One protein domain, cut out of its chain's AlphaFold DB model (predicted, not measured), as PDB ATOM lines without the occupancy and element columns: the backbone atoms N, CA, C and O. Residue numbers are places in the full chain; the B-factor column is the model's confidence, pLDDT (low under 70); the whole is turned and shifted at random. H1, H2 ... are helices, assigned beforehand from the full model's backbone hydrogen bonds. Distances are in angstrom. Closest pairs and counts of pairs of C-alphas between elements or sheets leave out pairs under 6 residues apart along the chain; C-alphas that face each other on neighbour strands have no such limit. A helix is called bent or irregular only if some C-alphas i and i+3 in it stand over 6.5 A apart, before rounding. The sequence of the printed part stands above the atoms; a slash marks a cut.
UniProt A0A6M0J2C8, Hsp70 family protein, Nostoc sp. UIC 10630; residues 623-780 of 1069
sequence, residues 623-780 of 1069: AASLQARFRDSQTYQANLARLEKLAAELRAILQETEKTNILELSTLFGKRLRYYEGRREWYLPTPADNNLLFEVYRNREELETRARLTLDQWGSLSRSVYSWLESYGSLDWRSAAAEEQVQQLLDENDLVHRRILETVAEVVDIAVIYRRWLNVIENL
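AT A GLANCE: This is residues 623 to 780 of the 1069 residues of the protein "Hsp70 family protein" of Nostoc sp. UIC 10630 (UniProt A0A6M0J2C8). A long, slim rod of helices in three passes: H1 and H2 run one after the other along its length, H3 turns across the far end with its short arm H3a and returns with its long arm H3b, and H4 sets off again along the rod. H1, H2, H3b and H4b make a bundle, helices gathered along one axis, part aligned and part crossed, while residues 623 to 631 of H1 stick out at one end. The printed part has 158 residues, with four named helices in the order H1, H2, H3, H4 and no named strand, and its class is all helix. It is extended, with a radius of gyration of the C-alphas of 23.6 A and spans of 86 by 24 by 20 A.

HOW THE PARTS SIT: H1, residues 623 to 660, and H2, residues 662 to 677, meet only through their link. H3, residues 687 to 729, was assigned as one helix by its hydrogen bonds but is bent, with C-alphas 698 and 701 7.8 A apart. Its arms, H3a with residues 687 to 698 and H3b with residues 701 to 729, stand at a steep tilt of 69 degrees, only just short of about perpendicular. H2 and H3a are apart. H2 touches H3b with residues 662 to 666 alone, at a shallow tilt of 22 degrees, opposite ways; the closest C-alphas, of Ile 662 and Ala 707, are 7.0 A apart. H4, residues 738 to 778, was also assigned as one helix by its hydrogen bonds but is bent, with C-alphas 748 and 751 6.9 A apart; H4a has residues 738 to 748 and H4b residues 751 to 778. H4a touches H1, closest at the C-alphas of Tyr 636 and Glu 739, 6.3 A apart. H4b touches H2 at a shallow tilt of 22 degrees, the same way, closest at the C-alphas of Phe 669 and Leu 774, 5.7 A. H4b also touches H3b, at a steep tilt of 43 degrees, opposite ways, closest at the C-alphas of Ala 707 and Ile 766, 6.5 A. Every O i to N i+4 pair is within hydrogen-bond range in H1, H2, H3a and H4a, against 24 of 25 in H3b and 23 of 24 in H4b.

IN THESE COORDINATES: H1 starts at C-alpha 623, (43.843, 12.474, -41.577), and measures 55.3 A from first to last C-alpha; H2 measures 21.9 A. H3b measures 41.3 A. H4b measures 41.5 A and ends at C-alpha 778, (-21.571, 16.225, -8.830).

THE WHOLE: The C-alphas farthest apart, of Ala 623 and Glu 681, are 87.3 A from each other. The printed part has no cut; the link from H1 to H2 is tight, and those from H2 to H3 and from H3 to H4 are short. Mean pLDDT of the printed part is 85.7, with residues 734, 736 and 751 under 70.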
ATOM      1  N   ALA A 623      44.532  13.368 -42.501       88.12
ATOM      2  CA  ALA A 623      43.843  12.474 -41.577       88.12
ATOM      3  C   ALA A 623      43.391  13.219 -40.310       88.12
ATOM      4  O   ALA A 623      42.236  13.086 -39.920       88.12
ATOM      5  N   ALA A 624      44.246  14.062 -39.721       89.50
ATOM      6  CA  ALA A 624      43.883  14.891 -38.569       89.50
ATOM      7  C   ALA A 624      42.757  15.890 -38.896       89.50
ATOM      8  O   ALA A 624      41.817  16.036 -38.118       89.50
ATOM      9  N   SER A 625      42.806  16.540 -40.065       92.31
ATOM     10  CA  SER A 625      41.743  17.448 -40.520       92.31
ATOM     11  C   SER A 625      40.410  16.721 -40.735       92.31
ATOM     12  O   SER A 625      39.364  17.213 -40.315       92.31
ATOM     13  N   LEU A 626      40.436  15.533 -41.344       92.38
ATOM     14  CA  LEU A 626      39.242  14.706 -41.526       92.38
ATOM     15  C   LEU A 626      38.707  14.161 -40.199       92.38
ATOM     16  O   LEU A 626      37.494  14.074 -40.035       92.38
ATOM     17  N   GLN A 627      39.581  13.833 -39.247       92.25
ATOM     18  CA  GLN A 627      39.186  13.403 -37.908       92.25
ATOM     19  C   GLN A 627      38.509  14.541 -37.136       92.25
ATOM     20  O   GLN A 627      37.481  14.312 -36.506       92.25
ATOM     21  N   ALA A 628      39.044  15.765 -37.215       90.19
ATOM     22  CA  ALA A 628      38.404  16.948 -36.642       90.19
ATOM     23  C   ALA A 628      37.007  17.149 -37.244       90.19
ATOM     24  O   ALA A 628      36.027  17.144 -36.511       90.19
ATOM     25  N   ARG A 629      36.897  17.140 -38.580       90.12
ATOM     26  CA  ARG A 629      35.599  17.233 -39.264       90.12
ATOM     27  C   ARG A 629      34.632  16.114 -38.869       90.12
ATOM     28  O   ARG A 629      33.432  16.346 -38.765       90.12
ATOM     29  N   PHE A 630      35.123  14.891 -38.683       91.12
ATOM     30  CA  PHE A 630      34.296  13.778 -38.223       91.12
ATOM     31  C   PHE A 630      33.766  14.017 -36.802       91.12
ATOM     32  O   PHE A 630      32.582  13.792 -36.563       91.12
ATOM     33  N   ARG A 631      34.595  14.533 -35.887       89.25
ATOM     34  CA  ARG A 631      34.182  14.912 -34.525       89.25
ATOM     35  C   ARG A 631      33.182  16.070 -34.525       89.25
ATOM     36  O   ARG A 631      32.164  15.967 -33.848       89.25
ATOM     37  N   ASP A 632      33.419  17.110 -35.320       88.38
ATOM     38  CA  ASP A 632      32.493  18.242 -35.473       88.38
ATOM     39  C   ASP A 632      31.133  17.749 -35.985       88.38
ATOM     40  O   ASP A 632      30.091  18.008 -35.386       88.38
ATOM     41  N   SER A 633      31.152  16.890 -37.010       88.12
ATOM     42  CA  SER A 633      29.954  16.230 -37.526       88.12
ATOM     43  C   SER A 633      29.227  15.420 -36.450       88.12
ATOM     44  O   SER A 633      28.003  15.456 -36.399       88.12
ATOM     45  N   GLN A 634      29.929  14.687 -35.581       88.06
ATOM     46  CA  GLN A 634      29.289  13.947 -34.485       88.06
ATOM     47  C   GLN A 634      28.607  14.879 -33.479       88.06
ATOM     48  O   GLN A 634      27.478  14.602 -33.070       88.06
ATOM     49  N   THR A 635      29.258  15.985 -33.118       87.50
ATOM     50  CA  THR A 635      28.681  17.018 -32.247       87.50
ATOM     51  C   THR A 635      27.422  17.609 -32.872       87.50
ATOM     52  O   THR A 635      26.374  17.643 -32.225       87.50
ATOM     53  N   TYR A 636      27.482  17.979 -34.152       86.69
ATOM     54  CA  TYR A 636      26.328  18.481 -34.890       86.69
ATOM     55  C   TYR A 636      25.169  17.475 -34.904       86.69
ATOM     56  O   TYR A 636      24.038  17.842 -34.592       86.69
ATOM     57  N   GLN A 637      25.430  16.194 -35.189       89.00
ATOM     58  CA  GLN A 637      24.386  15.161 -35.190       89.00
ATOM     59  C   GLN A 637      23.757  14.956 -33.800       89.00
ATOM     60  O   GLN A 637      22.548  14.746 -33.699       89.00
ATOM     61  N   ALA A 638      24.547  15.042 -32.724       87.31
ATOM     62  CA  ALA A 638      24.039  14.961 -31.355       87.31
ATOM     63  C   ALA A 638      23.158  16.169 -30.998       87.31
ATOM     64  O   ALA A 638      22.069  16.003 -30.443       87.31
ATOM     65  N   ASN A 639      23.591  17.374 -31.373       87.75
ATOM     66  CA  ASN A 639      22.825  18.603 -31.188       87.75
ATOM     67  C   ASN A 639      21.523  18.590 -31.996       87.75
ATOM     68  O   ASN A 639      20.470  18.923 -31.457       87.75
ATOM     69  N   LEU A 640      21.565  18.133 -33.250       88.06
ATOM     70  CA  LEU A 640      20.379  17.978 -34.090       88.06
ATOM     71  C   LEU A 640      19.372  17.006 -33.461       88.06
ATOM     72  O   LEU A 640      18.192  17.328 -33.356       88.06
ATOM     73  N   ALA A 641      19.829  15.851 -32.965       87.31
ATOM     74  CA  ALA A 641      18.961  14.896 -32.277       87.31
ATOM     75  C   ALA A 641      18.351  15.477 -30.986       87.31
ATOM     76  O   ALA A 641      17.172  15.247 -30.703       87.31
ATOM     77  N   ARG A 642      19.125  16.256 -30.215       86.38
ATOM     78  CA  ARG A 642      18.627  16.973 -29.029       86.38
ATOM     79  C   ARG A 642      17.564  18.003 -29.413       86.38
ATOM     80  O   ARG A 642      16.535  18.073 -28.748       86.38
ATOM     81  N   LEU A 643      17.790  18.756 -30.488       87.81
ATOM     82  CA  LEU A 643      16.862  19.765 -30.996       87.81
ATOM     83  C   LEU A 643      15.543  19.136 -31.475       87.81
ATOM     84  O   LEU A 643      14.471  19.611 -31.108       87.81
ATOM     85  N   GLU A 644      15.608  18.036 -32.232       88.25
ATOM     86  CA  GLU A 644      14.432  17.273 -32.677       88.25
ATOM     87  C   GLU A 644      13.614  16.736 -31.489       88.25
ATOM     88  O   GLU A 644      12.387  16.879 -31.469       88.25
ATOM     89  N   LYS A 645      14.286  16.137 -30.489       87.25
ATOM     90  CA  LYS A 645      13.644  15.628 -29.262       87.25
ATOM     91  C   LYS A 645      12.944  16.759 -28.517       87.25
ATOM     92  O   LYS A 645      11.768  16.638 -28.190       87.25
ATOM     93  N   LEU A 646      13.637  17.877 -28.335       86.00
ATOM     94  CA  LEU A 646      13.100  19.047 -27.662       86.00
ATOM     95  C   LEU A 646      11.876  19.626 -28.389       86.00
ATOM     96  O   LEU A 646      10.867  19.933 -27.758       86.00
ATOM     97  N   ALA A 647      11.920  19.731 -29.719       88.06
ATOM     98  CA  ALA A 647      10.777  20.192 -30.502       88.06
ATOM     99  C   ALA A 647       9.560  19.261 -30.356       88.06
ATOM    100  O   ALA A 647       8.422  19.730 -30.294       88.06
ATOM    101  N   ALA A 648       9.780  17.944 -30.294       87.44
ATOM    102  CA  ALA A 648       8.717  16.973 -30.052       87.44
ATOM    103  C   ALA A 648       8.136  17.087 -28.630       87.44
ATOM    104  O   ALA A 648       6.915  17.103 -28.477       87.44
ATOM    105  N   GLU A 649       8.991  17.226 -27.614       86.00
ATOM    106  CA  GLU A 649       8.592  17.429 -26.214       86.00
ATOM    107  C   GLU A 649       7.752  18.700 -26.052       86.00
ATOM    108  O   GLU A 649       6.648  18.645 -25.516       86.00
ATOM    109  N   LEU A 650       8.214  19.831 -26.591       86.81
ATOM    110  CA  LEU A 650       7.490  21.102 -26.528       86.81
ATOM    111  C   LEU A 650       6.110  21.026 -27.202       86.81
ATOM    112  O   LEU A 650       5.131  21.527 -26.651       86.81
ATOM    113  N   ARG A 651       5.998  20.354 -28.357       88.19
ATOM    114  CA  ARG A 651       4.698  20.116 -29.014       88.19
ATOM    115  C   ARG A 651       3.769  19.254 -28.160       88.19
ATOM    116  O   ARG A 651       2.579  19.554 -28.083       88.19
ATOM    117  N   ALA A 652       4.294  18.208 -27.525       83.69
ATOM    118  CA  ALA A 652       3.509  17.350 -26.643       83.69
ATOM    119  C   ALA A 652       3.003  18.122 -25.413       83.69
ATOM    120  O   ALA A 652       1.828  18.018 -25.067       83.69
ATOM    121  N   ILE A 653       3.859  18.956 -24.809       84.62
ATOM    122  CA  ILE A 653       3.496  19.823 -23.683       84.62
ATOM    123  C   ILE A 653       2.382  20.798 -24.083       84.62
ATOM    124  O   ILE A 653       1.402  20.928 -23.348       84.62
ATOM    125  N   LEU A 654       2.497  21.461 -25.242       85.25
ATOM    126  CA  LEU A 654       1.452  22.358 -25.746       85.25
ATOM    127  C   LEU A 654       0.109  21.624 -25.867       85.25
ATOM    128  O   LEU A 654      -0.883  22.068 -25.292       85.25
ATOM    129  N   GLN A 655       0.097  20.462 -26.529       81.56
ATOM    130  CA  GLN A 655      -1.120  19.670 -26.727       81.56
ATOM    131  C   GLN A 655      -1.754  19.198 -25.410       81.56
ATOM    132  O   GLN A 655      -2.977  19.226 -25.273       81.56
ATOM    133  N   GLU A 656      -0.957  18.742 -24.443       78.12
ATOM    134  CA  GLU A 656      -1.479  18.245 -23.162       78.12
ATOM    135  C   GLU A 656      -2.026  19.382 -22.288       78.12
ATOM    136  O   GLU A 656      -3.078  19.257 -21.651       78.12
ATOM    137  N   THR A 657      -1.357  20.535 -22.310       82.44
ATOM    138  CA  THR A 657      -1.782  21.711 -21.544       82.44
ATOM    139  C   THR A 657      -3.073  22.303 -22.118       82.44
ATOM    140  O   THR A 657      -3.979  22.648 -21.359       82.44
ATOM    141  N   GLU A 658      -3.213  22.342 -23.448       78.81
ATOM    142  CA  GLU A 658      -4.450  22.757 -24.126       78.81
ATOM    143  C   GLU A 658      -5.636  21.843 -23.778       78.81
ATOM    144  O   GLU A 658      -6.725  22.339 -23.489       78.81
ATOM    145  N   LYS A 659      -5.431  20.520 -23.705       77.12
ATOM    146  CA  LYS A 659      -6.476  19.559 -23.293       77.12
ATOM    147  C   LYS A 659      -6.904  19.700 -21.836       77.12
ATOM    148  O   LYS A 659      -8.040  19.383 -21.495       77.12
ATOM    149  N   THR A 660      -5.991  20.114 -20.963       78.44
ATOM    150  CA  THR A 660      -6.262  20.225 -19.524       78.44
ATOM    151  C   THR A 660      -7.276  21.337 -19.224       78.44
ATOM    152  O   THR A 660      -8.063  21.194 -18.288       78.44
ATOM    153  N   ASN A 661      -7.276  22.403 -20.036       81.75
ATOM    154  CA  ASN A 661      -8.225  23.523 -20.050       81.75
ATOM    155  C   ASN A 661      -8.731  23.963 -18.661       81.75
ATOM    156  O   ASN A 661      -9.904  23.809 -18.312       81.75
ATOM    157  N   ILE A 662      -7.837  24.554 -17.856       87.06
ATOM    158  CA  ILE A 662      -8.185  25.062 -16.516       87.06
ATOM    159  C   ILE A 662      -9.351  26.053 -16.568       87.06
ATOM    160  O   ILE A 662     -10.169  26.069 -15.652       87.06
ATOM    161  N   LEU A 663      -9.439  26.879 -17.614       85.00
ATOM    162  CA  LEU A 663     -10.503  27.874 -17.745       85.00
ATOM    163  C   LEU A 663     -11.883  27.215 -17.861       85.00
ATOM    164  O   LEU A 663     -12.848  27.663 -17.241       85.00
ATOM    165  N   GLU A 664     -11.983  26.137 -18.632       85.50
ATOM    166  CA  GLU A 664     -13.216  25.362 -18.741       85.50
ATOM    167  C   GLU A 664     -13.543  24.651 -17.426       85.50
ATOM    168  O   GLU A 664     -14.684  24.725 -16.965       85.50
ATOM    169  N   LEU A 665     -12.544  24.046 -16.773       86.56
ATOM    170  CA  LEU A 665     -12.718  23.408 -15.466       86.56
ATOM    171  C   LEU A 665     -13.185  24.399 -14.394       86.56
ATOM    172  O   LEU A 665     -14.121  24.094 -13.656       86.56
ATOM    173  N   SER A 666     -12.585  25.589 -14.321       88.31
ATOM    174  CA  SER A 666     -12.956  26.623 -13.350       88.31
ATOM    175  C   SER A 666     -14.356  27.175 -13.624       88.31
ATOM    176  O   SER A 666     -15.155  27.341 -12.701       88.31
ATOM    177  N   THR A 667     -14.704  27.374 -14.899       87.56
ATOM    178  CA  THR A 667     -16.035  27.828 -15.321       87.56
ATOM    179  C   THR A 667     -17.102  26.790 -14.986       87.56
ATOM    180  O   THR A 667     -18.148  27.133 -14.424       87.56
ATOM    181  N   LEU A 668     -16.846  25.520 -15.308       86.12
ATOM    182  CA  LEU A 668     -17.736  24.408 -14.995       86.12
ATOM    183  C   LEU A 668     -17.908  24.270 -13.482       86.12
ATOM    184  O   LEU A 668     -19.038  24.185 -13.002       86.12
ATOM    185  N   PHE A 669     -16.808  24.332 -12.732       91.19
ATOM    186  CA  PHE A 669     -16.822  24.297 -11.276       91.19
ATOM    187  C   PHE A 669     -17.667  25.426 -10.688       91.19
ATOM    188  O   PHE A 669     -18.575  25.160  -9.903       91.19
ATOM    189  N   GLY A 670     -17.462  26.671 -11.127       88.25
ATOM    190  CA  GLY A 670     -18.256  27.810 -10.672       88.25
ATOM    191  C   GLY A 670     -19.747  27.666 -10.999       88.25
ATOM    192  O   GLY A 670     -20.595  27.992 -10.169       88.25
ATOM    193  N   LYS A 671     -20.090  27.134 -12.183       86.88
ATOM    194  CA  LYS A 671     -21.483  26.829 -12.556       86.88
ATOM    195  C   LYS A 671     -22.094  25.769 -11.633       86.88
ATOM    196  O   LYS A 671     -23.192  25.981 -11.122       86.88
ATOM    197  N   ARG A 672     -21.388  24.661 -11.391       86.69
ATOM    198  CA  ARG A 672     -21.849  23.567 -10.518       86.69
ATOM    199  C   ARG A 672     -21.980  23.999  -9.065       86.69
ATOM    200  O   ARG A 672     -22.980  23.676  -8.433       86.69
ATOM    201  N   LEU A 673     -21.026  24.775  -8.561       89.69
ATOM    202  CA  LEU A 673     -21.062  25.281  -7.194       89.69
ATOM    203  C   LEU A 673     -22.248  26.226  -6.978       89.69
ATOM    204  O   LEU A 673     -22.996  26.026  -6.027       89.69
ATOM    205  N   ARG A 674     -22.490  27.185  -7.885       88.50
ATOM    206  CA  ARG A 674     -23.673  28.064  -7.806       88.50
ATOM    207  C   ARG A 674     -24.982  27.284  -7.884       88.50
ATOM    208  O   ARG A 674     -25.932  27.594  -7.170       88.50
ATOM    209  N   TYR A 675     -25.030  26.265  -8.743       84.50
ATOM    210  CA  TYR A 675     -26.194  25.389  -8.856       84.50
ATOM    211  C   TYR A 675     -26.475  24.661  -7.533       84.50
ATOM    212  O   TYR A 675     -27.621  24.634  -7.088       84.50
ATOM    213  N   TYR A 676     -25.431  24.118  -6.897       86.88
ATOM    214  CA  TYR A 676     -25.507  23.499  -5.573       86.88
ATOM    215  C   TYR A 676     -25.934  24.504  -4.489       86.88
ATOM    216  O   TYR A 676     -26.827  24.218  -3.696       86.88
ATOM    217  N   GLU A 677     -25.336  25.699  -4.462       86.62
ATOM    218  CA  GLU A 677     -25.642  26.751  -3.483       86.62
ATOM    219  C   GLU A 677     -27.106  27.201  -3.531       86.62
ATOM    220  O   GLU A 677     -27.683  27.477  -2.481       86.62
ATOM    221  N   GLY A 678     -27.706  27.241  -4.723       84.44
ATOM    222  CA  GLY A 678     -29.110  27.610  -4.905       84.44
ATOM    223  C   GLY A 678     -30.121  26.530  -4.516       84.44
ATOM    224  O   GLY A 678     -31.309  26.830  -4.510       84.44
ATOM    225  N   ARG A 679     -29.676  25.294  -4.240       85.19
ATOM    226  CA  ARG A 679     -30.541  24.126  -3.984       85.19
ATOM    227  C   ARG A 679     -30.000  23.219  -2.879       85.19
ATOM    228  O   ARG A 679     -30.067  21.993  -2.967       85.19
ATOM    229  N   ARG A 680     -29.384  23.804  -1.849       84.19
ATOM    230  CA  ARG A 680     -28.711  23.050  -0.772       84.19
ATOM    231  C   ARG A 680     -29.647  22.065  -0.074       84.19
ATOM    232  O   ARG A 680     -29.209  21.000   0.342       84.19
ATOM    233  N   GLU A 681     -30.924  22.406   0.018       81.25
ATOM    234  CA  GLU A 681     -31.999  21.599   0.590       81.25
ATOM    235  C   GLU A 681     -32.259  20.280  -0.155       81.25
ATOM    236  O   GLU A 681     -32.870  19.372   0.410       81.25
ATOM    237  N   TRP A 682     -31.769  20.136  -1.391       83.31
ATOM    238  CA  TRP A 682     -31.856  18.885  -2.147       83.31
ATOM    239  C   TRP A 682     -30.782  17.877  -1.755       83.31
ATOM    240  O   TRP A 682     -30.906  16.718  -2.128       83.31
ATOM    241  N   TYR A 683     -29.747  18.261  -1.008       85.88
ATOM    242  CA  TYR A 683     -28.607  17.390  -0.728       85.88
ATOM    243  C   TYR A 683     -28.566  16.934   0.733       85.88
ATOM    244  O   TYR A 683     -28.899  17.677   1.654       85.88
ATOM    245  N   LEU A 684     -28.100  15.703   0.946       85.75
ATOM    246  CA  LEU A 684     -27.849  15.093   2.254       85.75
ATOM    247  C   LEU A 684     -26.352  14.751   2.388       85.75
ATOM    248  O   LEU A 684     -25.992  13.571   2.400       85.75
ATOM    249  N   PRO A 685     -25.460  15.759   2.446       85.62
ATOM    250  CA  PRO A 685     -24.019  15.535   2.488       85.62
ATOM    251  C   PRO A 685     -23.613  14.743   3.735       85.62
ATOM    252  O   PRO A 685     -24.016  15.050   4.861       85.62
ATOM    253  N   THR A 686     -22.767  13.733   3.542       85.69
ATOM    254  CA  THR A 686     -22.159  12.969   4.635       85.69
ATOM    255  C   THR A 686     -21.166  13.840   5.422       85.69
ATOM    256  O   THR A 686     -20.752  14.907   4.956       85.69
ATOM    257  N   PRO A 687     -20.705  13.415   6.615       83.38
ATOM    258  CA  PRO A 687     -19.630  14.121   7.317       83.38
ATOM    259  C   PRO A 687     -18.354  14.296   6.473       83.38
ATOM    260  O   PRO A 687     -17.677  15.313   6.597       83.38
ATOM    261  N   ALA A 688     -18.044  13.338   5.593       78.44
ATOM    262  CA  ALA A 688     -16.909  13.430   4.675       78.44
ATOM    263  C   ALA A 688     -17.134  14.500   3.591       78.44
ATOM    264  O   ALA A 688     -16.246  15.319   3.352       78.44
ATOM    265  N   ASP A 689     -18.333  14.547   3.005       84.50
ATOM    266  CA  ASP A 689     -18.707  15.558   2.007       84.50
ATOM    267  C   ASP A 689     -18.664  16.968   2.598       84.50
ATOM    268  O   ASP A 689     -18.141  17.891   1.980       84.50
ATOM    269  N   ASN A 690     -19.148  17.133   3.833       84.69
ATOM    270  CA  ASN A 690     -19.118  18.416   4.534       84.69
ATOM    271  C   ASN A 690     -17.688  18.922   4.777       84.69
ATOM    272  O   ASN A 690     -17.439  20.118   4.639       84.69
ATOM    273  N   ASN A 691     -16.736  18.033   5.082       85.25
ATOM    274  CA  ASN A 691     -15.326  18.411   5.222       85.25
ATOM    275  C   ASN A 691     -14.727  18.893   3.890       85.25
ATOM    276  O   ASN A 691     -14.014  19.896   3.863       85.25
ATOM    277  N   LEU A 692     -15.038  18.211   2.784       81.44
ATOM    278  CA  LEU A 692     -14.576  18.588   1.443       81.44
ATOM    279  C   LEU A 692     -15.232  19.885   0.954       81.44
ATOM    280  O   LEU A 692     -14.559  20.747   0.398       81.44
ATOM    281  N   LEU A 693     -16.527  20.073   1.213       86.88
ATOM    282  CA  LEU A 693     -17.222  21.329   0.938       86.88
ATOM    283  C   LEU A 693     -16.633  22.479   1.764       86.88
ATOM    284  O   LEU A 693     -16.443  23.572   1.235       86.88
ATOM    285  N   PHE A 694     -16.284  22.250   3.033       87.94
ATOM    286  CA  PHE A 694     -15.597  23.250   3.851       87.94
ATOM    287  C   PHE A 694     -14.229  23.629   3.264       87.94
ATOM    288  O   PHE A 694     -13.895  24.813   3.202       87.94
ATOM    289  N   GLU A 695     -13.461  22.650   2.778       87.88
ATOM    290  CA  GLU A 695     -12.208  22.896   2.056       87.88
ATOM    291  C   GLU A 695     -12.435  23.756   0.806       87.88
ATOM    292  O   GLU A 695     -11.722  24.741   0.613       87.88
ATOM    293  N   VAL A 696     -13.452  23.427   0.001       90.00
ATOM    294  CA  VAL A 696     -13.857  24.206  -1.177       90.00
ATOM    295  C   VAL A 696     -14.133  25.660  -0.795       90.00
ATOM    296  O   VAL A 696     -13.541  26.569  -1.371       90.00
ATOM    297  N   TYR A 697     -14.991  25.907   0.200       89.75
ATOM    298  CA  TYR A 697     -15.335  27.272   0.611       89.75
ATOM    299  C   TYR A 697     -14.135  28.046   1.155       89.75
ATOM    300  O   TYR A 697     -14.026  29.242   0.897       89.75
ATOM    301  N   ARG A 698     -13.232  27.377   1.880       91.38
ATOM    302  CA  ARG A 698     -12.038  28.007   2.449       91.38
ATOM    303  C   ARG A 698     -11.007  28.375   1.381       91.38
ATOM    304  O   ARG A 698     -10.403  29.436   1.476       91.38
ATOM    305  N   ASN A 699     -10.797  27.503   0.396       92.00
ATOM    306  CA  ASN A 699      -9.646  27.583  -0.506       92.00
ATOM    307  C   ASN A 699      -9.995  28.086  -1.923       92.00
ATOM    308  O   ASN A 699      -9.086  28.288  -2.728       92.00
ATOM    309  N   ARG A 700     -11.279  28.267  -2.274       89.56
ATOM    310  CA  ARG A 700     -11.688  28.596  -3.657       89.56
ATOM    311  C   ARG A 700     -11.076  29.881  -4.213       89.56
ATOM    312  O   ARG A 700     -10.621  29.870  -5.349       89.56
ATOM    313  N   GLU A 701     -11.031  30.956  -3.426       89.75
ATOM    314  CA  GLU A 701     -10.517  32.255  -3.890       89.75
ATOM    315  C   GLU A 701      -9.007  32.192  -4.153       89.75
ATOM    316  O   GLU A 701      -8.504  32.764  -5.123       89.75
ATOM    317  N   GLU A 702      -8.282  31.436  -3.323       91.88
ATOM    318  CA  GLU A 702      -6.859  31.169  -3.518       91.88
ATOM    319  C   GLU A 702      -6.629  30.355  -4.797       91.88
ATOM    320  O   GLU A 702      -5.780  30.723  -5.610       91.88
ATOM    321  N   LEU A 703      -7.410  29.291  -5.019       92.12
ATOM    322  CA  LEU A 703      -7.293  28.461  -6.219       92.12
ATOM    323  C   LEU A 703      -7.635  29.238  -7.497       92.12
ATOM    324  O   LEU A 703      -6.917  29.110  -8.483       92.12
ATOM    325  N   GLU A 704      -8.683  30.066  -7.489       89.94
ATOM    326  CA  GLU A 704      -9.041  30.927  -8.628       89.94
ATOM    327  C   GLU A 704      -7.937  31.941  -8.942       89.94
ATOM    328  O   GLU A 704      -7.586  32.151 -10.108       89.94
ATOM    329  N   THR A 705      -7.337  32.535  -7.908       91.38
ATOM    330  CA  THR A 705      -6.209  33.462  -8.069       91.38
ATOM    331  C   THR A 705      -4.993  32.748  -8.655       91.38
ATOM    332  O   THR A 705      -4.396  33.243  -9.613       91.38
ATOM    333  N   ARG A 706      -4.657  31.560  -8.132       93.44
ATOM    334  CA  ARG A 706      -3.583  30.706  -8.661       93.44
ATOM    335  C   ARG A 706      -3.839  30.333 -10.120       93.44
ATOM    336  O   ARG A 706      -2.982  30.580 -10.957       93.44
ATOM    337  N   ALA A 707      -5.037  29.846 -10.443       90.25
ATOM    338  CA  ALA A 707      -5.455  29.500 -11.801       90.25
ATOM    339  C   ALA A 707      -5.260  30.653 -12.786       90.25
ATOM    340  O   ALA A 707      -4.687  30.458 -13.857       90.25
ATOM    341  N   ARG A 708      -5.681  31.866 -12.415       90.81
ATOM    342  CA  ARG A 708      -5.527  33.046 -13.266       90.81
ATOM    343  C   ARG A 708      -4.059  33.409 -13.499       90.81
ATOM    344  O   ARG A 708      -3.671  33.619 -14.643       90.81
ATOM    345  N   LEU A 709      -3.252  33.464 -12.439       91.69
ATOM    346  CA  LEU A 709      -1.826  33.790 -12.549       91.69
ATOM    347  C   LEU A 709      -1.078  32.763 -13.406       91.69
ATOM    348  O   LEU A 709      -0.281  33.141 -14.264       91.69
ATOM    349  N   THR A 710      -1.368  31.476 -13.212       90.69
ATOM    350  CA  THR A 710      -0.766  30.391 -13.988       90.69
ATOM    351  C   THR A 710      -1.188  30.449 -15.458       90.69
ATOM    352  O   THR A 710      -0.345  30.268 -16.335       90.69
ATOM    353  N   LEU A 711      -2.454  30.766 -15.760       88.88
ATOM    354  CA  LEU A 711      -2.926  30.949 -17.140       88.88
ATOM    355  C   LEU A 711      -2.256  32.142 -17.838       88.88
ATOM    356  O   LEU A 711      -1.857  32.015 -18.995       88.88
ATOM    357  N   ASP A 712      -2.076  33.268 -17.143       89.19
ATOM    358  CA  ASP A 712      -1.372  34.437 -17.690       89.19
ATOM    359  C   ASP A 712       0.106  34.111 -17.983       89.19
ATOM    360  O   ASP A 712       0.632  34.452 -19.049       89.19
ATOM    361  N   GLN A 713       0.775  33.402 -17.064       90.06
ATOM    362  CA  GLN A 713       2.149  32.924 -17.258       90.06
ATOM    363  C   GLN A 713       2.246  31.961 -18.445       90.06
ATOM    364  O   GLN A 713       3.093  32.149 -19.325       90.06
ATOM    365  N   TRP A 714       1.345  30.977 -18.509       90.12
ATOM    366  CA  TRP A 714       1.277  30.014 -19.602       90.12
ATOM    367  C   TRP A 714       1.036  30.696 -20.948       90.12
ATOM    368  O   TRP A 714       1.727  30.390 -21.912       90.12
ATOM    369  N   GLY A 715       0.130  31.673 -21.022       87.56
ATOM    370  CA  GLY A 715      -0.154  32.412 -22.254       87.56
ATOM    371  C   GLY A 715       1.033  33.225 -22.783       87.56
ATOM    372  O   GLY A 715       1.108  33.509 -23.980       87.56
ATOM    373  N   SER A 716       1.966  33.629 -21.917       88.38
ATOM    374  CA  SER A 716       3.234  34.243 -22.328       88.38
ATOM    375  C   SER A 716       4.233  33.190 -22.816       88.38
ATOM    376  O   SER A 716       4.789  33.321 -23.906       88.38
ATOM    377  N   LEU A 717       4.417  32.117 -22.041       88.62
ATOM    378  CA  LEU A 717       5.360  31.044 -22.362       88.62
ATOM    379  C   LEU A 717       4.977  30.292 -23.639       88.62
ATOM    380  O   LEU A 717       5.845  30.039 -24.470       88.62
ATOM    381  N   SER A 718       3.696  29.987 -23.841       88.88
ATOM    382  CA  SER A 718       3.211  29.272 -25.023       88.88
ATOM    383  C   SER A 718       3.494  30.044 -26.310       88.88
ATOM    384  O   SER A 718       3.933  29.445 -27.287       88.88
ATOM    385  N   ARG A 719       3.358  31.378 -26.311       89.44
ATOM    386  CA  ARG A 719       3.750  32.231 -27.448       89.44
ATOM    387  C   ARG A 719       5.243  32.136 -27.755       89.44
ATOM    388  O   ARG A 719       5.605  32.044 -28.926       89.44
ATOM    389  N   SER A 720       6.096  32.113 -26.731       88.00
ATOM    390  CA  SER A 720       7.535  31.892 -26.914       88.00
ATOM    391  C   SER A 720       7.828  30.509 -27.500       88.00
ATOM    392  O   SER A 720       8.650  30.401 -28.404       88.00
ATOM    393  N   VAL A 721       7.122  29.463 -27.050       87.81
ATOM    394  CA  VAL A 721       7.252  28.107 -27.614       87.81
ATOM    395  C   VAL A 721       6.811  28.070 -29.075       87.81
ATOM    396  O   VAL A 721       7.519  27.508 -29.904       87.81
ATOM    397  N   TYR A 722       5.674  28.683 -29.413       88.81
ATOM    398  CA  TYR A 722       5.195  28.763 -30.794       88.81
ATOM    399  C   TYR A 722       6.198  29.486 -31.700       88.81
ATOM    400  O   TYR A 722       6.528  28.969 -32.763       88.81
ATOM    401  N   SER A 723       6.745  30.619 -31.247       89.06
ATOM    402  CA  SER A 723       7.788  31.347 -31.978       89.06
ATOM    403  C   SER A 723       9.056  30.509 -32.159       89.06
ATOM    404  O   SER A 723       9.617  30.480 -33.250       89.06
ATOM    405  N   TRP A 724       9.492  29.786 -31.125       89.81
ATOM    406  CA  TRP A 724      10.656  28.905 -31.221       89.81
ATOM    407  C   TRP A 724      10.411  27.737 -32.192       89.81
ATOM    408  O   TRP A 724      11.274  27.415 -33.005       89.81
ATOM    409  N   LEU A 725       9.216  27.133 -32.169       88.56
ATOM    410  CA  LEU A 725       8.826  26.063 -33.096       88.56
ATOM    411  C   LEU A 725       8.731  26.551 -34.549       88.56
ATOM    412  O   LEU A 725       9.017  25.776 -35.462       88.56
ATOM    413  N   GLU A 726       8.345  27.808 -34.766       89.19
ATOM    414  CA  GLU A 726       8.354  28.457 -36.080       89.19
ATOM    415  C   GLU A 726       9.788  28.695 -36.577       89.19
ATOM    416  O   GLU A 726      10.114  28.343 -37.714       89.19
ATOM    417  N   SER A 727      10.681  29.188 -35.711       86.88
ATOM    418  CA  SER A 727      12.114  29.306 -36.014       86.88
ATOM    419  C   SER A 727      12.732  27.946 -36.351       86.88
ATOM    420  O   SER A 727      13.405  27.809 -37.368       86.88
ATOM    421  N   TYR A 728      12.431  26.908 -35.567       85.88
ATOM    422  CA  TYR A 728      12.841  25.531 -35.857       85.88
ATOM    423  C   TYR A 728      12.294  25.028 -37.206       85.88
ATOM    424  O   TYR A 728      13.018  24.416 -37.989       85.88
ATOM    425  N   GLY A 729      11.017  25.294 -37.502       84.19
ATOM    426  CA  GLY A 729      10.370  24.876 -38.747       84.19
ATOM    427  C   GLY A 729      10.866  25.610 -39.997       84.19
ATOM    428  O   GLY A 729      10.715  25.088 -41.101       84.19
ATOM    429  N   SER A 730      11.466  26.790 -39.833       83.75
ATOM    430  CA  SER A 730      11.968  27.641 -40.920       83.75
ATOM    431  C   SER A 730      13.471  27.500 -41.186       83.75
ATOM    432  O   SER A 730      13.990  28.168 -42.083       83.75
ATOM    433  N   LEU A 731      14.168  26.615 -40.463       82.62
ATOM    434  CA  LEU A 731      15.592  26.351 -40.673       82.62
ATOM    435  C   LEU A 731      15.885  25.906 -42.111       82.62
ATOM    436  O   LEU A 731      15.324  24.929 -42.616       82.62
ATOM    437  N   ASP A 732      16.835  26.589 -42.756       79.25
ATOM    438  CA  ASP A 732      17.389  26.141 -44.031       79.25
ATOM    439  C   ASP A 732      18.505  25.123 -43.793       79.25
ATOM    440  O   ASP A 732      19.695  25.444 -43.727       79.25
ATOM    441  N   TRP A 733      18.113  23.855 -43.758       78.44
ATOM    442  CA  TRP A 733      19.000  22.697 -43.637       78.44
ATOM    443  C   TRP A 733      19.998  22.527 -44.798       78.44
ATOM    444  O   TRP A 733      20.771  21.566 -44.855       78.44
ATOM    445  N   ARG A 734      19.959  23.402 -45.809       66.56
ATOM    446  CA  ARG A 734      20.926  23.431 -46.914       66.56
ATOM    447  C   ARG A 734      22.032  24.460 -46.705       66.56
ATOM    448  O   ARG A 734      23.014  24.407 -47.444       66.56
ATOM    449  N   SER A 735      21.873  25.362 -45.743       73.62
ATOM    450  CA  SER A 735      22.824  26.425 -45.450       73.62
ATOM    451  C   SER A 735      24.072  25.894 -44.743       73.62
ATOM    452  O   SER A 735      23.998  25.003 -43.901       73.62
ATOM    453  N   ALA A 736      25.224  26.505 -45.027       69.38
ATOM    454  CA  ALA A 736      26.449  26.281 -44.256       69.38
ATOM    455  C   ALA A 736      26.331  26.777 -42.799       69.38
ATOM    456  O   ALA A 736      27.115  26.361 -41.956       69.38
ATOM    457  N   ALA A 737      25.348  27.636 -42.503       77.38
ATOM    458  CA  ALA A 737      25.076  28.160 -41.163       77.38
ATOM    459  C   ALA A 737      24.123  27.278 -40.333       77.38
ATOM    460  O   ALA A 737      23.808  27.630 -39.200       77.38
ATOM    461  N   ALA A 738      23.642  26.148 -40.869       76.94
ATOM    462  CA  ALA A 738      22.663  25.303 -40.179       76.94
ATOM    463  C   ALA A 738      23.172  24.794 -38.816       76.94
ATOM    464  O   ALA A 738      22.402  24.692 -37.868       76.94
ATOM    465  N   GLU A 739      24.470  24.509 -38.698       79.56
ATOM    466  CA  GLU A 739      25.093  24.088 -37.437       79.56
ATOM    467  C   GLU A 739      25.051  25.188 -36.365       79.56
ATOM    468  O   GLU A 739      24.641  24.928 -35.233       79.56
ATOM    469  N   GLU A 740      25.383  26.427 -36.735       84.19
ATOM    470  CA  GLU A 740      25.318  27.588 -35.840       84.19
ATOM    471  C   GLU A 740      23.873  27.877 -35.407       84.19
ATOM    472  O   GLU A 740      23.608  28.101 -34.228       84.19
ATOM    473  N   GLN A 741      22.918  27.778 -36.337       84.69
ATOM    474  CA  GLN A 741      21.494  27.967 -36.052       84.69
ATOM    475  C   GLN A 741      20.930  26.892 -35.108       84.69
ATOM    476  O   GLN A 741      20.139  27.209 -34.219       84.69
ATOM    477  N   VAL A 742      21.343  25.626 -35.264       85.25
ATOM    478  CA  VAL A 742      20.963  24.537 -34.347       85.25
ATOM    479  C   VAL A 742      21.471  24.822 -32.934       85.25
ATOM    480  O   VAL A 742      20.708  24.679 -31.977       85.25
ATOM    481  N   GLN A 743      22.729  25.248 -32.793       85.81
ATOM    482  CA  GLN A 743      23.292  25.593 -31.486       85.81
ATOM    483  C   GLN A 743      22.564  26.789 -30.860       85.81
ATOM    484  O   GLN A 743      22.181  26.722 -29.695       85.81
ATOM    485  N   GLN A 744      22.292  27.836 -31.644       86.88
ATOM    486  CA  GLN A 744      21.566  29.015 -31.175       86.88
ATOM    487  C   GLN A 744      20.177  28.651 -30.622       86.88
ATOM    488  O   GLN A 744      19.815  29.090 -29.533       86.88
ATOM    489  N   LEU A 745      19.413  27.808 -31.324       86.12
ATOM    490  CA  LEU A 745      18.085  27.384 -30.868       86.12
ATOM    491  C   LEU A 745      18.127  26.541 -29.588       86.12
ATOM    492  O   LEU A 745      17.201  26.623 -28.778       86.12
ATOM    493  N   LEU A 746      19.172  25.728 -29.402       85.81
ATOM    494  CA  LEU A 746      19.380  24.988 -28.155       85.81
ATOM    495  C   LEU A 746      19.675  25.944 -26.990       85.81
ATOM    496  O   LEU A 746      19.052  25.823 -25.933       85.81
ATOM    497  N   ASP A 747      20.561  26.918 -27.203       84.75
ATOM    498  CA  ASP A 747      20.955  27.900 -26.188       84.75
ATOM    499  C   ASP A 747      19.777  28.800 -25.771       84.75
ATOM    500  O   ASP A 747      19.583  29.074 -24.583       84.75
ATOM    501  N   GLU A 748      18.942  29.218 -26.731       81.19
ATOM    502  CA  GLU A 748      17.731  30.010 -26.481       81.19
ATOM    503  C   GLU A 748      16.716  29.270 -25.593       81.19
ATOM    504  O   GLU A 748      16.012  29.896 -24.794       81.19
ATOM    505  N   ASN A 749      16.642  27.940 -25.691       77.50
ATOM    506  CA  ASN A 749      15.603  27.171 -25.019       77.50
ATOM    507  C   ASN A 749      15.980  26.673 -23.613       77.50
ATOM    508  O   ASN A 749      15.085  26.503 -22.785       77.50
ATOM    509  N   ASP A 750      17.262  26.489 -23.280       70.88
ATOM    510  CA  ASP A 750      17.665  25.897 -21.988       70.88
ATOM    511  C   ASP A 750      17.168  26.694 -20.753       70.88
ATOM    512  O   ASP A 750      16.892  26.116 -19.696       70.88
ATOM    513  N   LEU A 751      16.955  28.011 -20.883       67.69
ATOM    514  CA  LEU A 751      16.352  28.865 -19.842       67.69
ATOM    515  C   LEU A 751      14.814  28.855 -19.846       67.69
ATOM    516  O   LEU A 751      14.187  28.982 -18.790       67.69
ATOM    517  N   VAL A 752      14.201  28.724 -21.022       77.19
ATOM    518  CA  VAL A 752      12.743  28.787 -21.207       77.19
ATOM    519  C   VAL A 752      12.097  27.447 -20.853       77.19
ATOM    520  O   VAL A 752      11.051  27.421 -20.204       77.19
ATOM    521  N   HIS A 753      12.762  26.335 -21.169       79.12
ATOM    522  CA  HIS A 753      12.279  24.978 -20.930       79.12
ATOM    523  C   HIS A 753      11.969  24.695 -19.457       79.12
ATOM    524  O   HIS A 753      10.916  24.149 -19.136       79.12
ATOM    525  N   ARG A 754      12.843  25.119 -18.535       79.38
ATOM    526  CA  ARG A 754      12.615  24.915 -17.095       79.38
ATOM    527  C   ARG A 754      11.349  25.626 -16.614       79.38
ATOM    528  O   ARG A 754      10.550  25.030 -15.903       79.38
ATOM    529  N   ARG A 755      11.149  26.871 -17.056       84.31
ATOM    530  CA  ARG A 755       9.955  27.658 -16.720       84.31
ATOM    531  C   ARG A 755       8.688  27.026 -17.289       84.31
ATOM    532  O   ARG A 755       7.678  26.995 -16.604       84.31
ATOM    533  N   ILE A 756       8.758  26.488 -18.510       85.38
ATOM    534  CA  ILE A 756       7.652  25.741 -19.124       85.38
ATOM    535  C   ILE A 756       7.258  24.555 -18.244       85.38
ATOM    536  O   ILE A 756       6.086  24.429 -17.905       85.38
ATOM    537  N   LEU A 757       8.219  23.723 -17.833       82.31
ATOM    538  CA  LEU A 757       7.939  22.546 -17.005       82.31
ATOM    539  C   LEU A 757       7.336  22.916 -15.642       82.31
ATOM    540  O   LEU A 757       6.379  22.278 -15.212       82.31
ATOM    541  N   GLU A 758       7.854  23.958 -14.988       84.56
ATOM    542  CA  GLU A 758       7.316  24.464 -13.716       84.56
ATOM    543  C   GLU A 758       5.871  24.966 -13.869       84.56
ATOM    544  O   GLU A 758       4.999  24.594 -13.083       84.56
ATOM    545  N   THR A 759       5.585  25.764 -14.903       88.06
ATOM    546  CA  THR A 759       4.226  26.258 -15.166       88.06
ATOM    547  C   THR A 759       3.267  25.123 -15.523       88.06
ATOM    548  O   THR A 759       2.132  25.124 -15.058       88.06
ATOM    549  N   VAL A 760       3.702  24.138 -16.311       84.12
ATOM    550  CA  VAL A 760       2.873  22.982 -16.691       84.12
ATOM    551  C   VAL A 760       2.548  22.114 -15.479       84.12
ATOM    552  O   VAL A 760       1.405  21.684 -15.337       84.12
ATOM    553  N   ALA A 761       3.507  21.897 -14.574       81.38
ATOM    554  CA  ALA A 761       3.255  21.189 -13.320       81.38
ATOM    555  C   ALA A 761       2.182  21.903 -12.481       81.38
ATOM    556  O   ALA A 761       1.218  21.273 -12.052       81.38
ATOM    557  N   GLU A 762       2.282  23.228 -12.342       88.06
ATOM    558  CA  GLU A 762       1.267  24.028 -11.646       88.06
ATOM    559  C   GLU A 762      -0.100  23.959 -12.356       88.06
ATOM    560  O   GLU A 762      -1.139  23.881 -11.696       88.06
ATOM    561  N   VAL A 763      -0.127  23.933 -13.698       86.88
ATOM    562  CA  VAL A 763      -1.369  23.762 -14.469       86.88
ATOM    563  C   VAL A 763      -2.049  22.432 -14.134       86.88
ATOM    564  O   VAL A 763      -3.254  22.392 -13.865       86.88
ATOM    565  N   VAL A 764      -1.279  21.344 -14.144       81.81
ATOM    566  CA  VAL A 764      -1.778  20.001 -13.835       81.81
ATOM    567  C   VAL A 764      -2.302  19.941 -12.400       81.81
ATOM    568  O   VAL A 764      -3.422  19.471 -12.188       81.81
ATOM    569  N   ASP A 765      -1.564  20.484 -11.433       84.94
ATOM    570  CA  ASP A 765      -1.966  20.503 -10.023       84.94
ATOM    571  C   ASP A 765      -3.297  21.240  -9.813       84.94
ATOM    572  O   ASP A 765      -4.214  20.725  -9.163       84.94
ATOM    573  N   ILE A 766      -3.455  22.419 -10.419       88.12
ATOM    574  CA  ILE A 766      -4.701  23.196 -10.350       88.12
ATOM    575  C   ILE A 766      -5.867  22.410 -10.960       88.12
ATOM    576  O   ILE A 766      -6.956  22.345 -10.378       88.12
ATOM    577  N   ALA A 767      -5.650  21.780 -12.117       84.88
ATOM    578  CA  ALA A 767      -6.671  20.986 -12.786       84.88
ATOM    579  C   ALA A 767      -7.105  19.770 -11.953       84.88
ATOM    580  O   ALA A 767      -8.301  19.478 -11.879       84.88
ATOM    581  N   VAL A 768      -6.166  19.092 -11.285       84.50
ATOM    582  CA  VAL A 768      -6.457  17.985 -10.359       84.50
ATOM    583  C   VAL A 768      -7.352  18.460  -9.213       84.50
ATOM    584  O   VAL A 768      -8.340  17.792  -8.894       84.50
ATOM    585  N   ILE A 769      -7.071  19.630  -8.631       86.12
ATOM    586  CA  ILE A 769      -7.890  20.188  -7.546       86.12
ATOM    587  C   ILE A 769      -9.308  20.505  -8.043       86.12
ATOM    588  O   ILE A 769     -10.272  20.066  -7.410       86.12
ATOM    589  N   TYR A 770      -9.456  21.190  -9.185       89.06
ATOM    590  CA  TYR A 770     -10.778  21.485  -9.756       89.06
ATOM    591  C   TYR A 770     -11.573  20.218 -10.062       89.06
ATOM    592  O   TYR A 770     -12.747  20.141  -9.705       89.06
ATOM    593  N   ARG A 771     -10.949  19.207 -10.679       87.19
ATOM    594  CA  ARG A 771     -11.603  17.922 -10.973       87.19
ATOM    595  C   ARG A 771     -12.055  17.219  -9.701       87.19
ATOM    596  O   ARG A 771     -13.179  16.728  -9.648       87.19
ATOM    597  N   ARG A 772     -11.218  17.209  -8.661       87.06
ATOM    598  CA  ARG A 772     -11.573  16.640  -7.356       87.06
ATOM    599  C   ARG A 772     -12.778  17.360  -6.754       87.06
ATOM    600  O   ARG A 772     -13.708  16.701  -6.308       87.06
ATOM    601  N   TRP A 773     -12.786  18.691  -6.757       89.25
ATOM    602  CA  TRP A 773     -13.892  19.474  -6.204       89.25
ATOM    603  C   TRP A 773     -15.184  19.355  -7.021       89.25
ATOM    604  O   TRP A 773     -16.259  19.223  -6.439       89.25
ATOM    605  N   LEU A 774     -15.089  19.332  -8.352       86.88
ATOM    606  CA  LEU A 774     -16.205  19.020  -9.248       86.88
ATOM    607  C   LEU A 774     -16.805  17.656  -8.924       86.88
ATOM    608  O   LEU A 774     -18.009  17.550  -8.711       86.88
ATOM    609  N   ASN A 775     -15.953  16.637  -8.806       82.94
ATOM    610  CA  ASN A 775     -16.374  15.277  -8.506       82.94
ATOM    611  C   ASN A 775     -17.125  15.182  -7.171       82.94
ATOM    612  O   ASN A 775     -18.089  14.429  -7.073       82.94
ATOM    613  N   VAL A 776     -16.721  15.958  -6.158       84.88
ATOM    614  CA  VAL A 776     -17.451  16.035  -4.882       84.88
ATOM    615  C   VAL A 776     -18.850  16.601  -5.100       84.88
ATOM    616  O   VAL A 776     -19.819  15.964  -4.704       84.88
ATOM    617  N   ILE A 777     -18.971  17.758  -5.759       85.12
ATOM    618  CA  ILE A 777     -20.263  18.439  -5.956       85.12
ATOM    619  C   ILE A 777     -21.222  17.592  -6.805       85.12
ATOM    620  O   ILE A 777     -22.399  17.478  -6.475       85.12
ATOM    621  N   GLU A 778     -20.735  16.984  -7.888       83.38
ATOM    622  CA  GLU A 778     -21.571  16.225  -8.830       83.38
ATOM    623  C   GLU A 778     -22.054  14.874  -8.267       83.38
ATOM    624  O   GLU A 778     -23.051  14.325  -8.748       83.38
ATOM    625  N   ASN A 779     -21.398  14.360  -7.219       82.06
ATOM    626  CA  ASN A 779     -21.731  13.080  -6.584       82.06
ATOM    627  C   ASN A 779     -22.330  13.208  -5.178       82.06
ATOM    628  O   ASN A 779     -22.493  12.190  -4.503       82.06
ATOM    629  N   LEU A 780     -22.701  14.415  -4.740       84.50
ATOM    630  CA  LEU A 780     -23.359  14.591  -3.446       84.50
ATOM    631  C   LEU A 780     -24.637  13.733  -3.349       84.50
ATOM    632  O   LEU A 780     -25.406  13.668  -4.317       84.50
TER     633      LEU A 780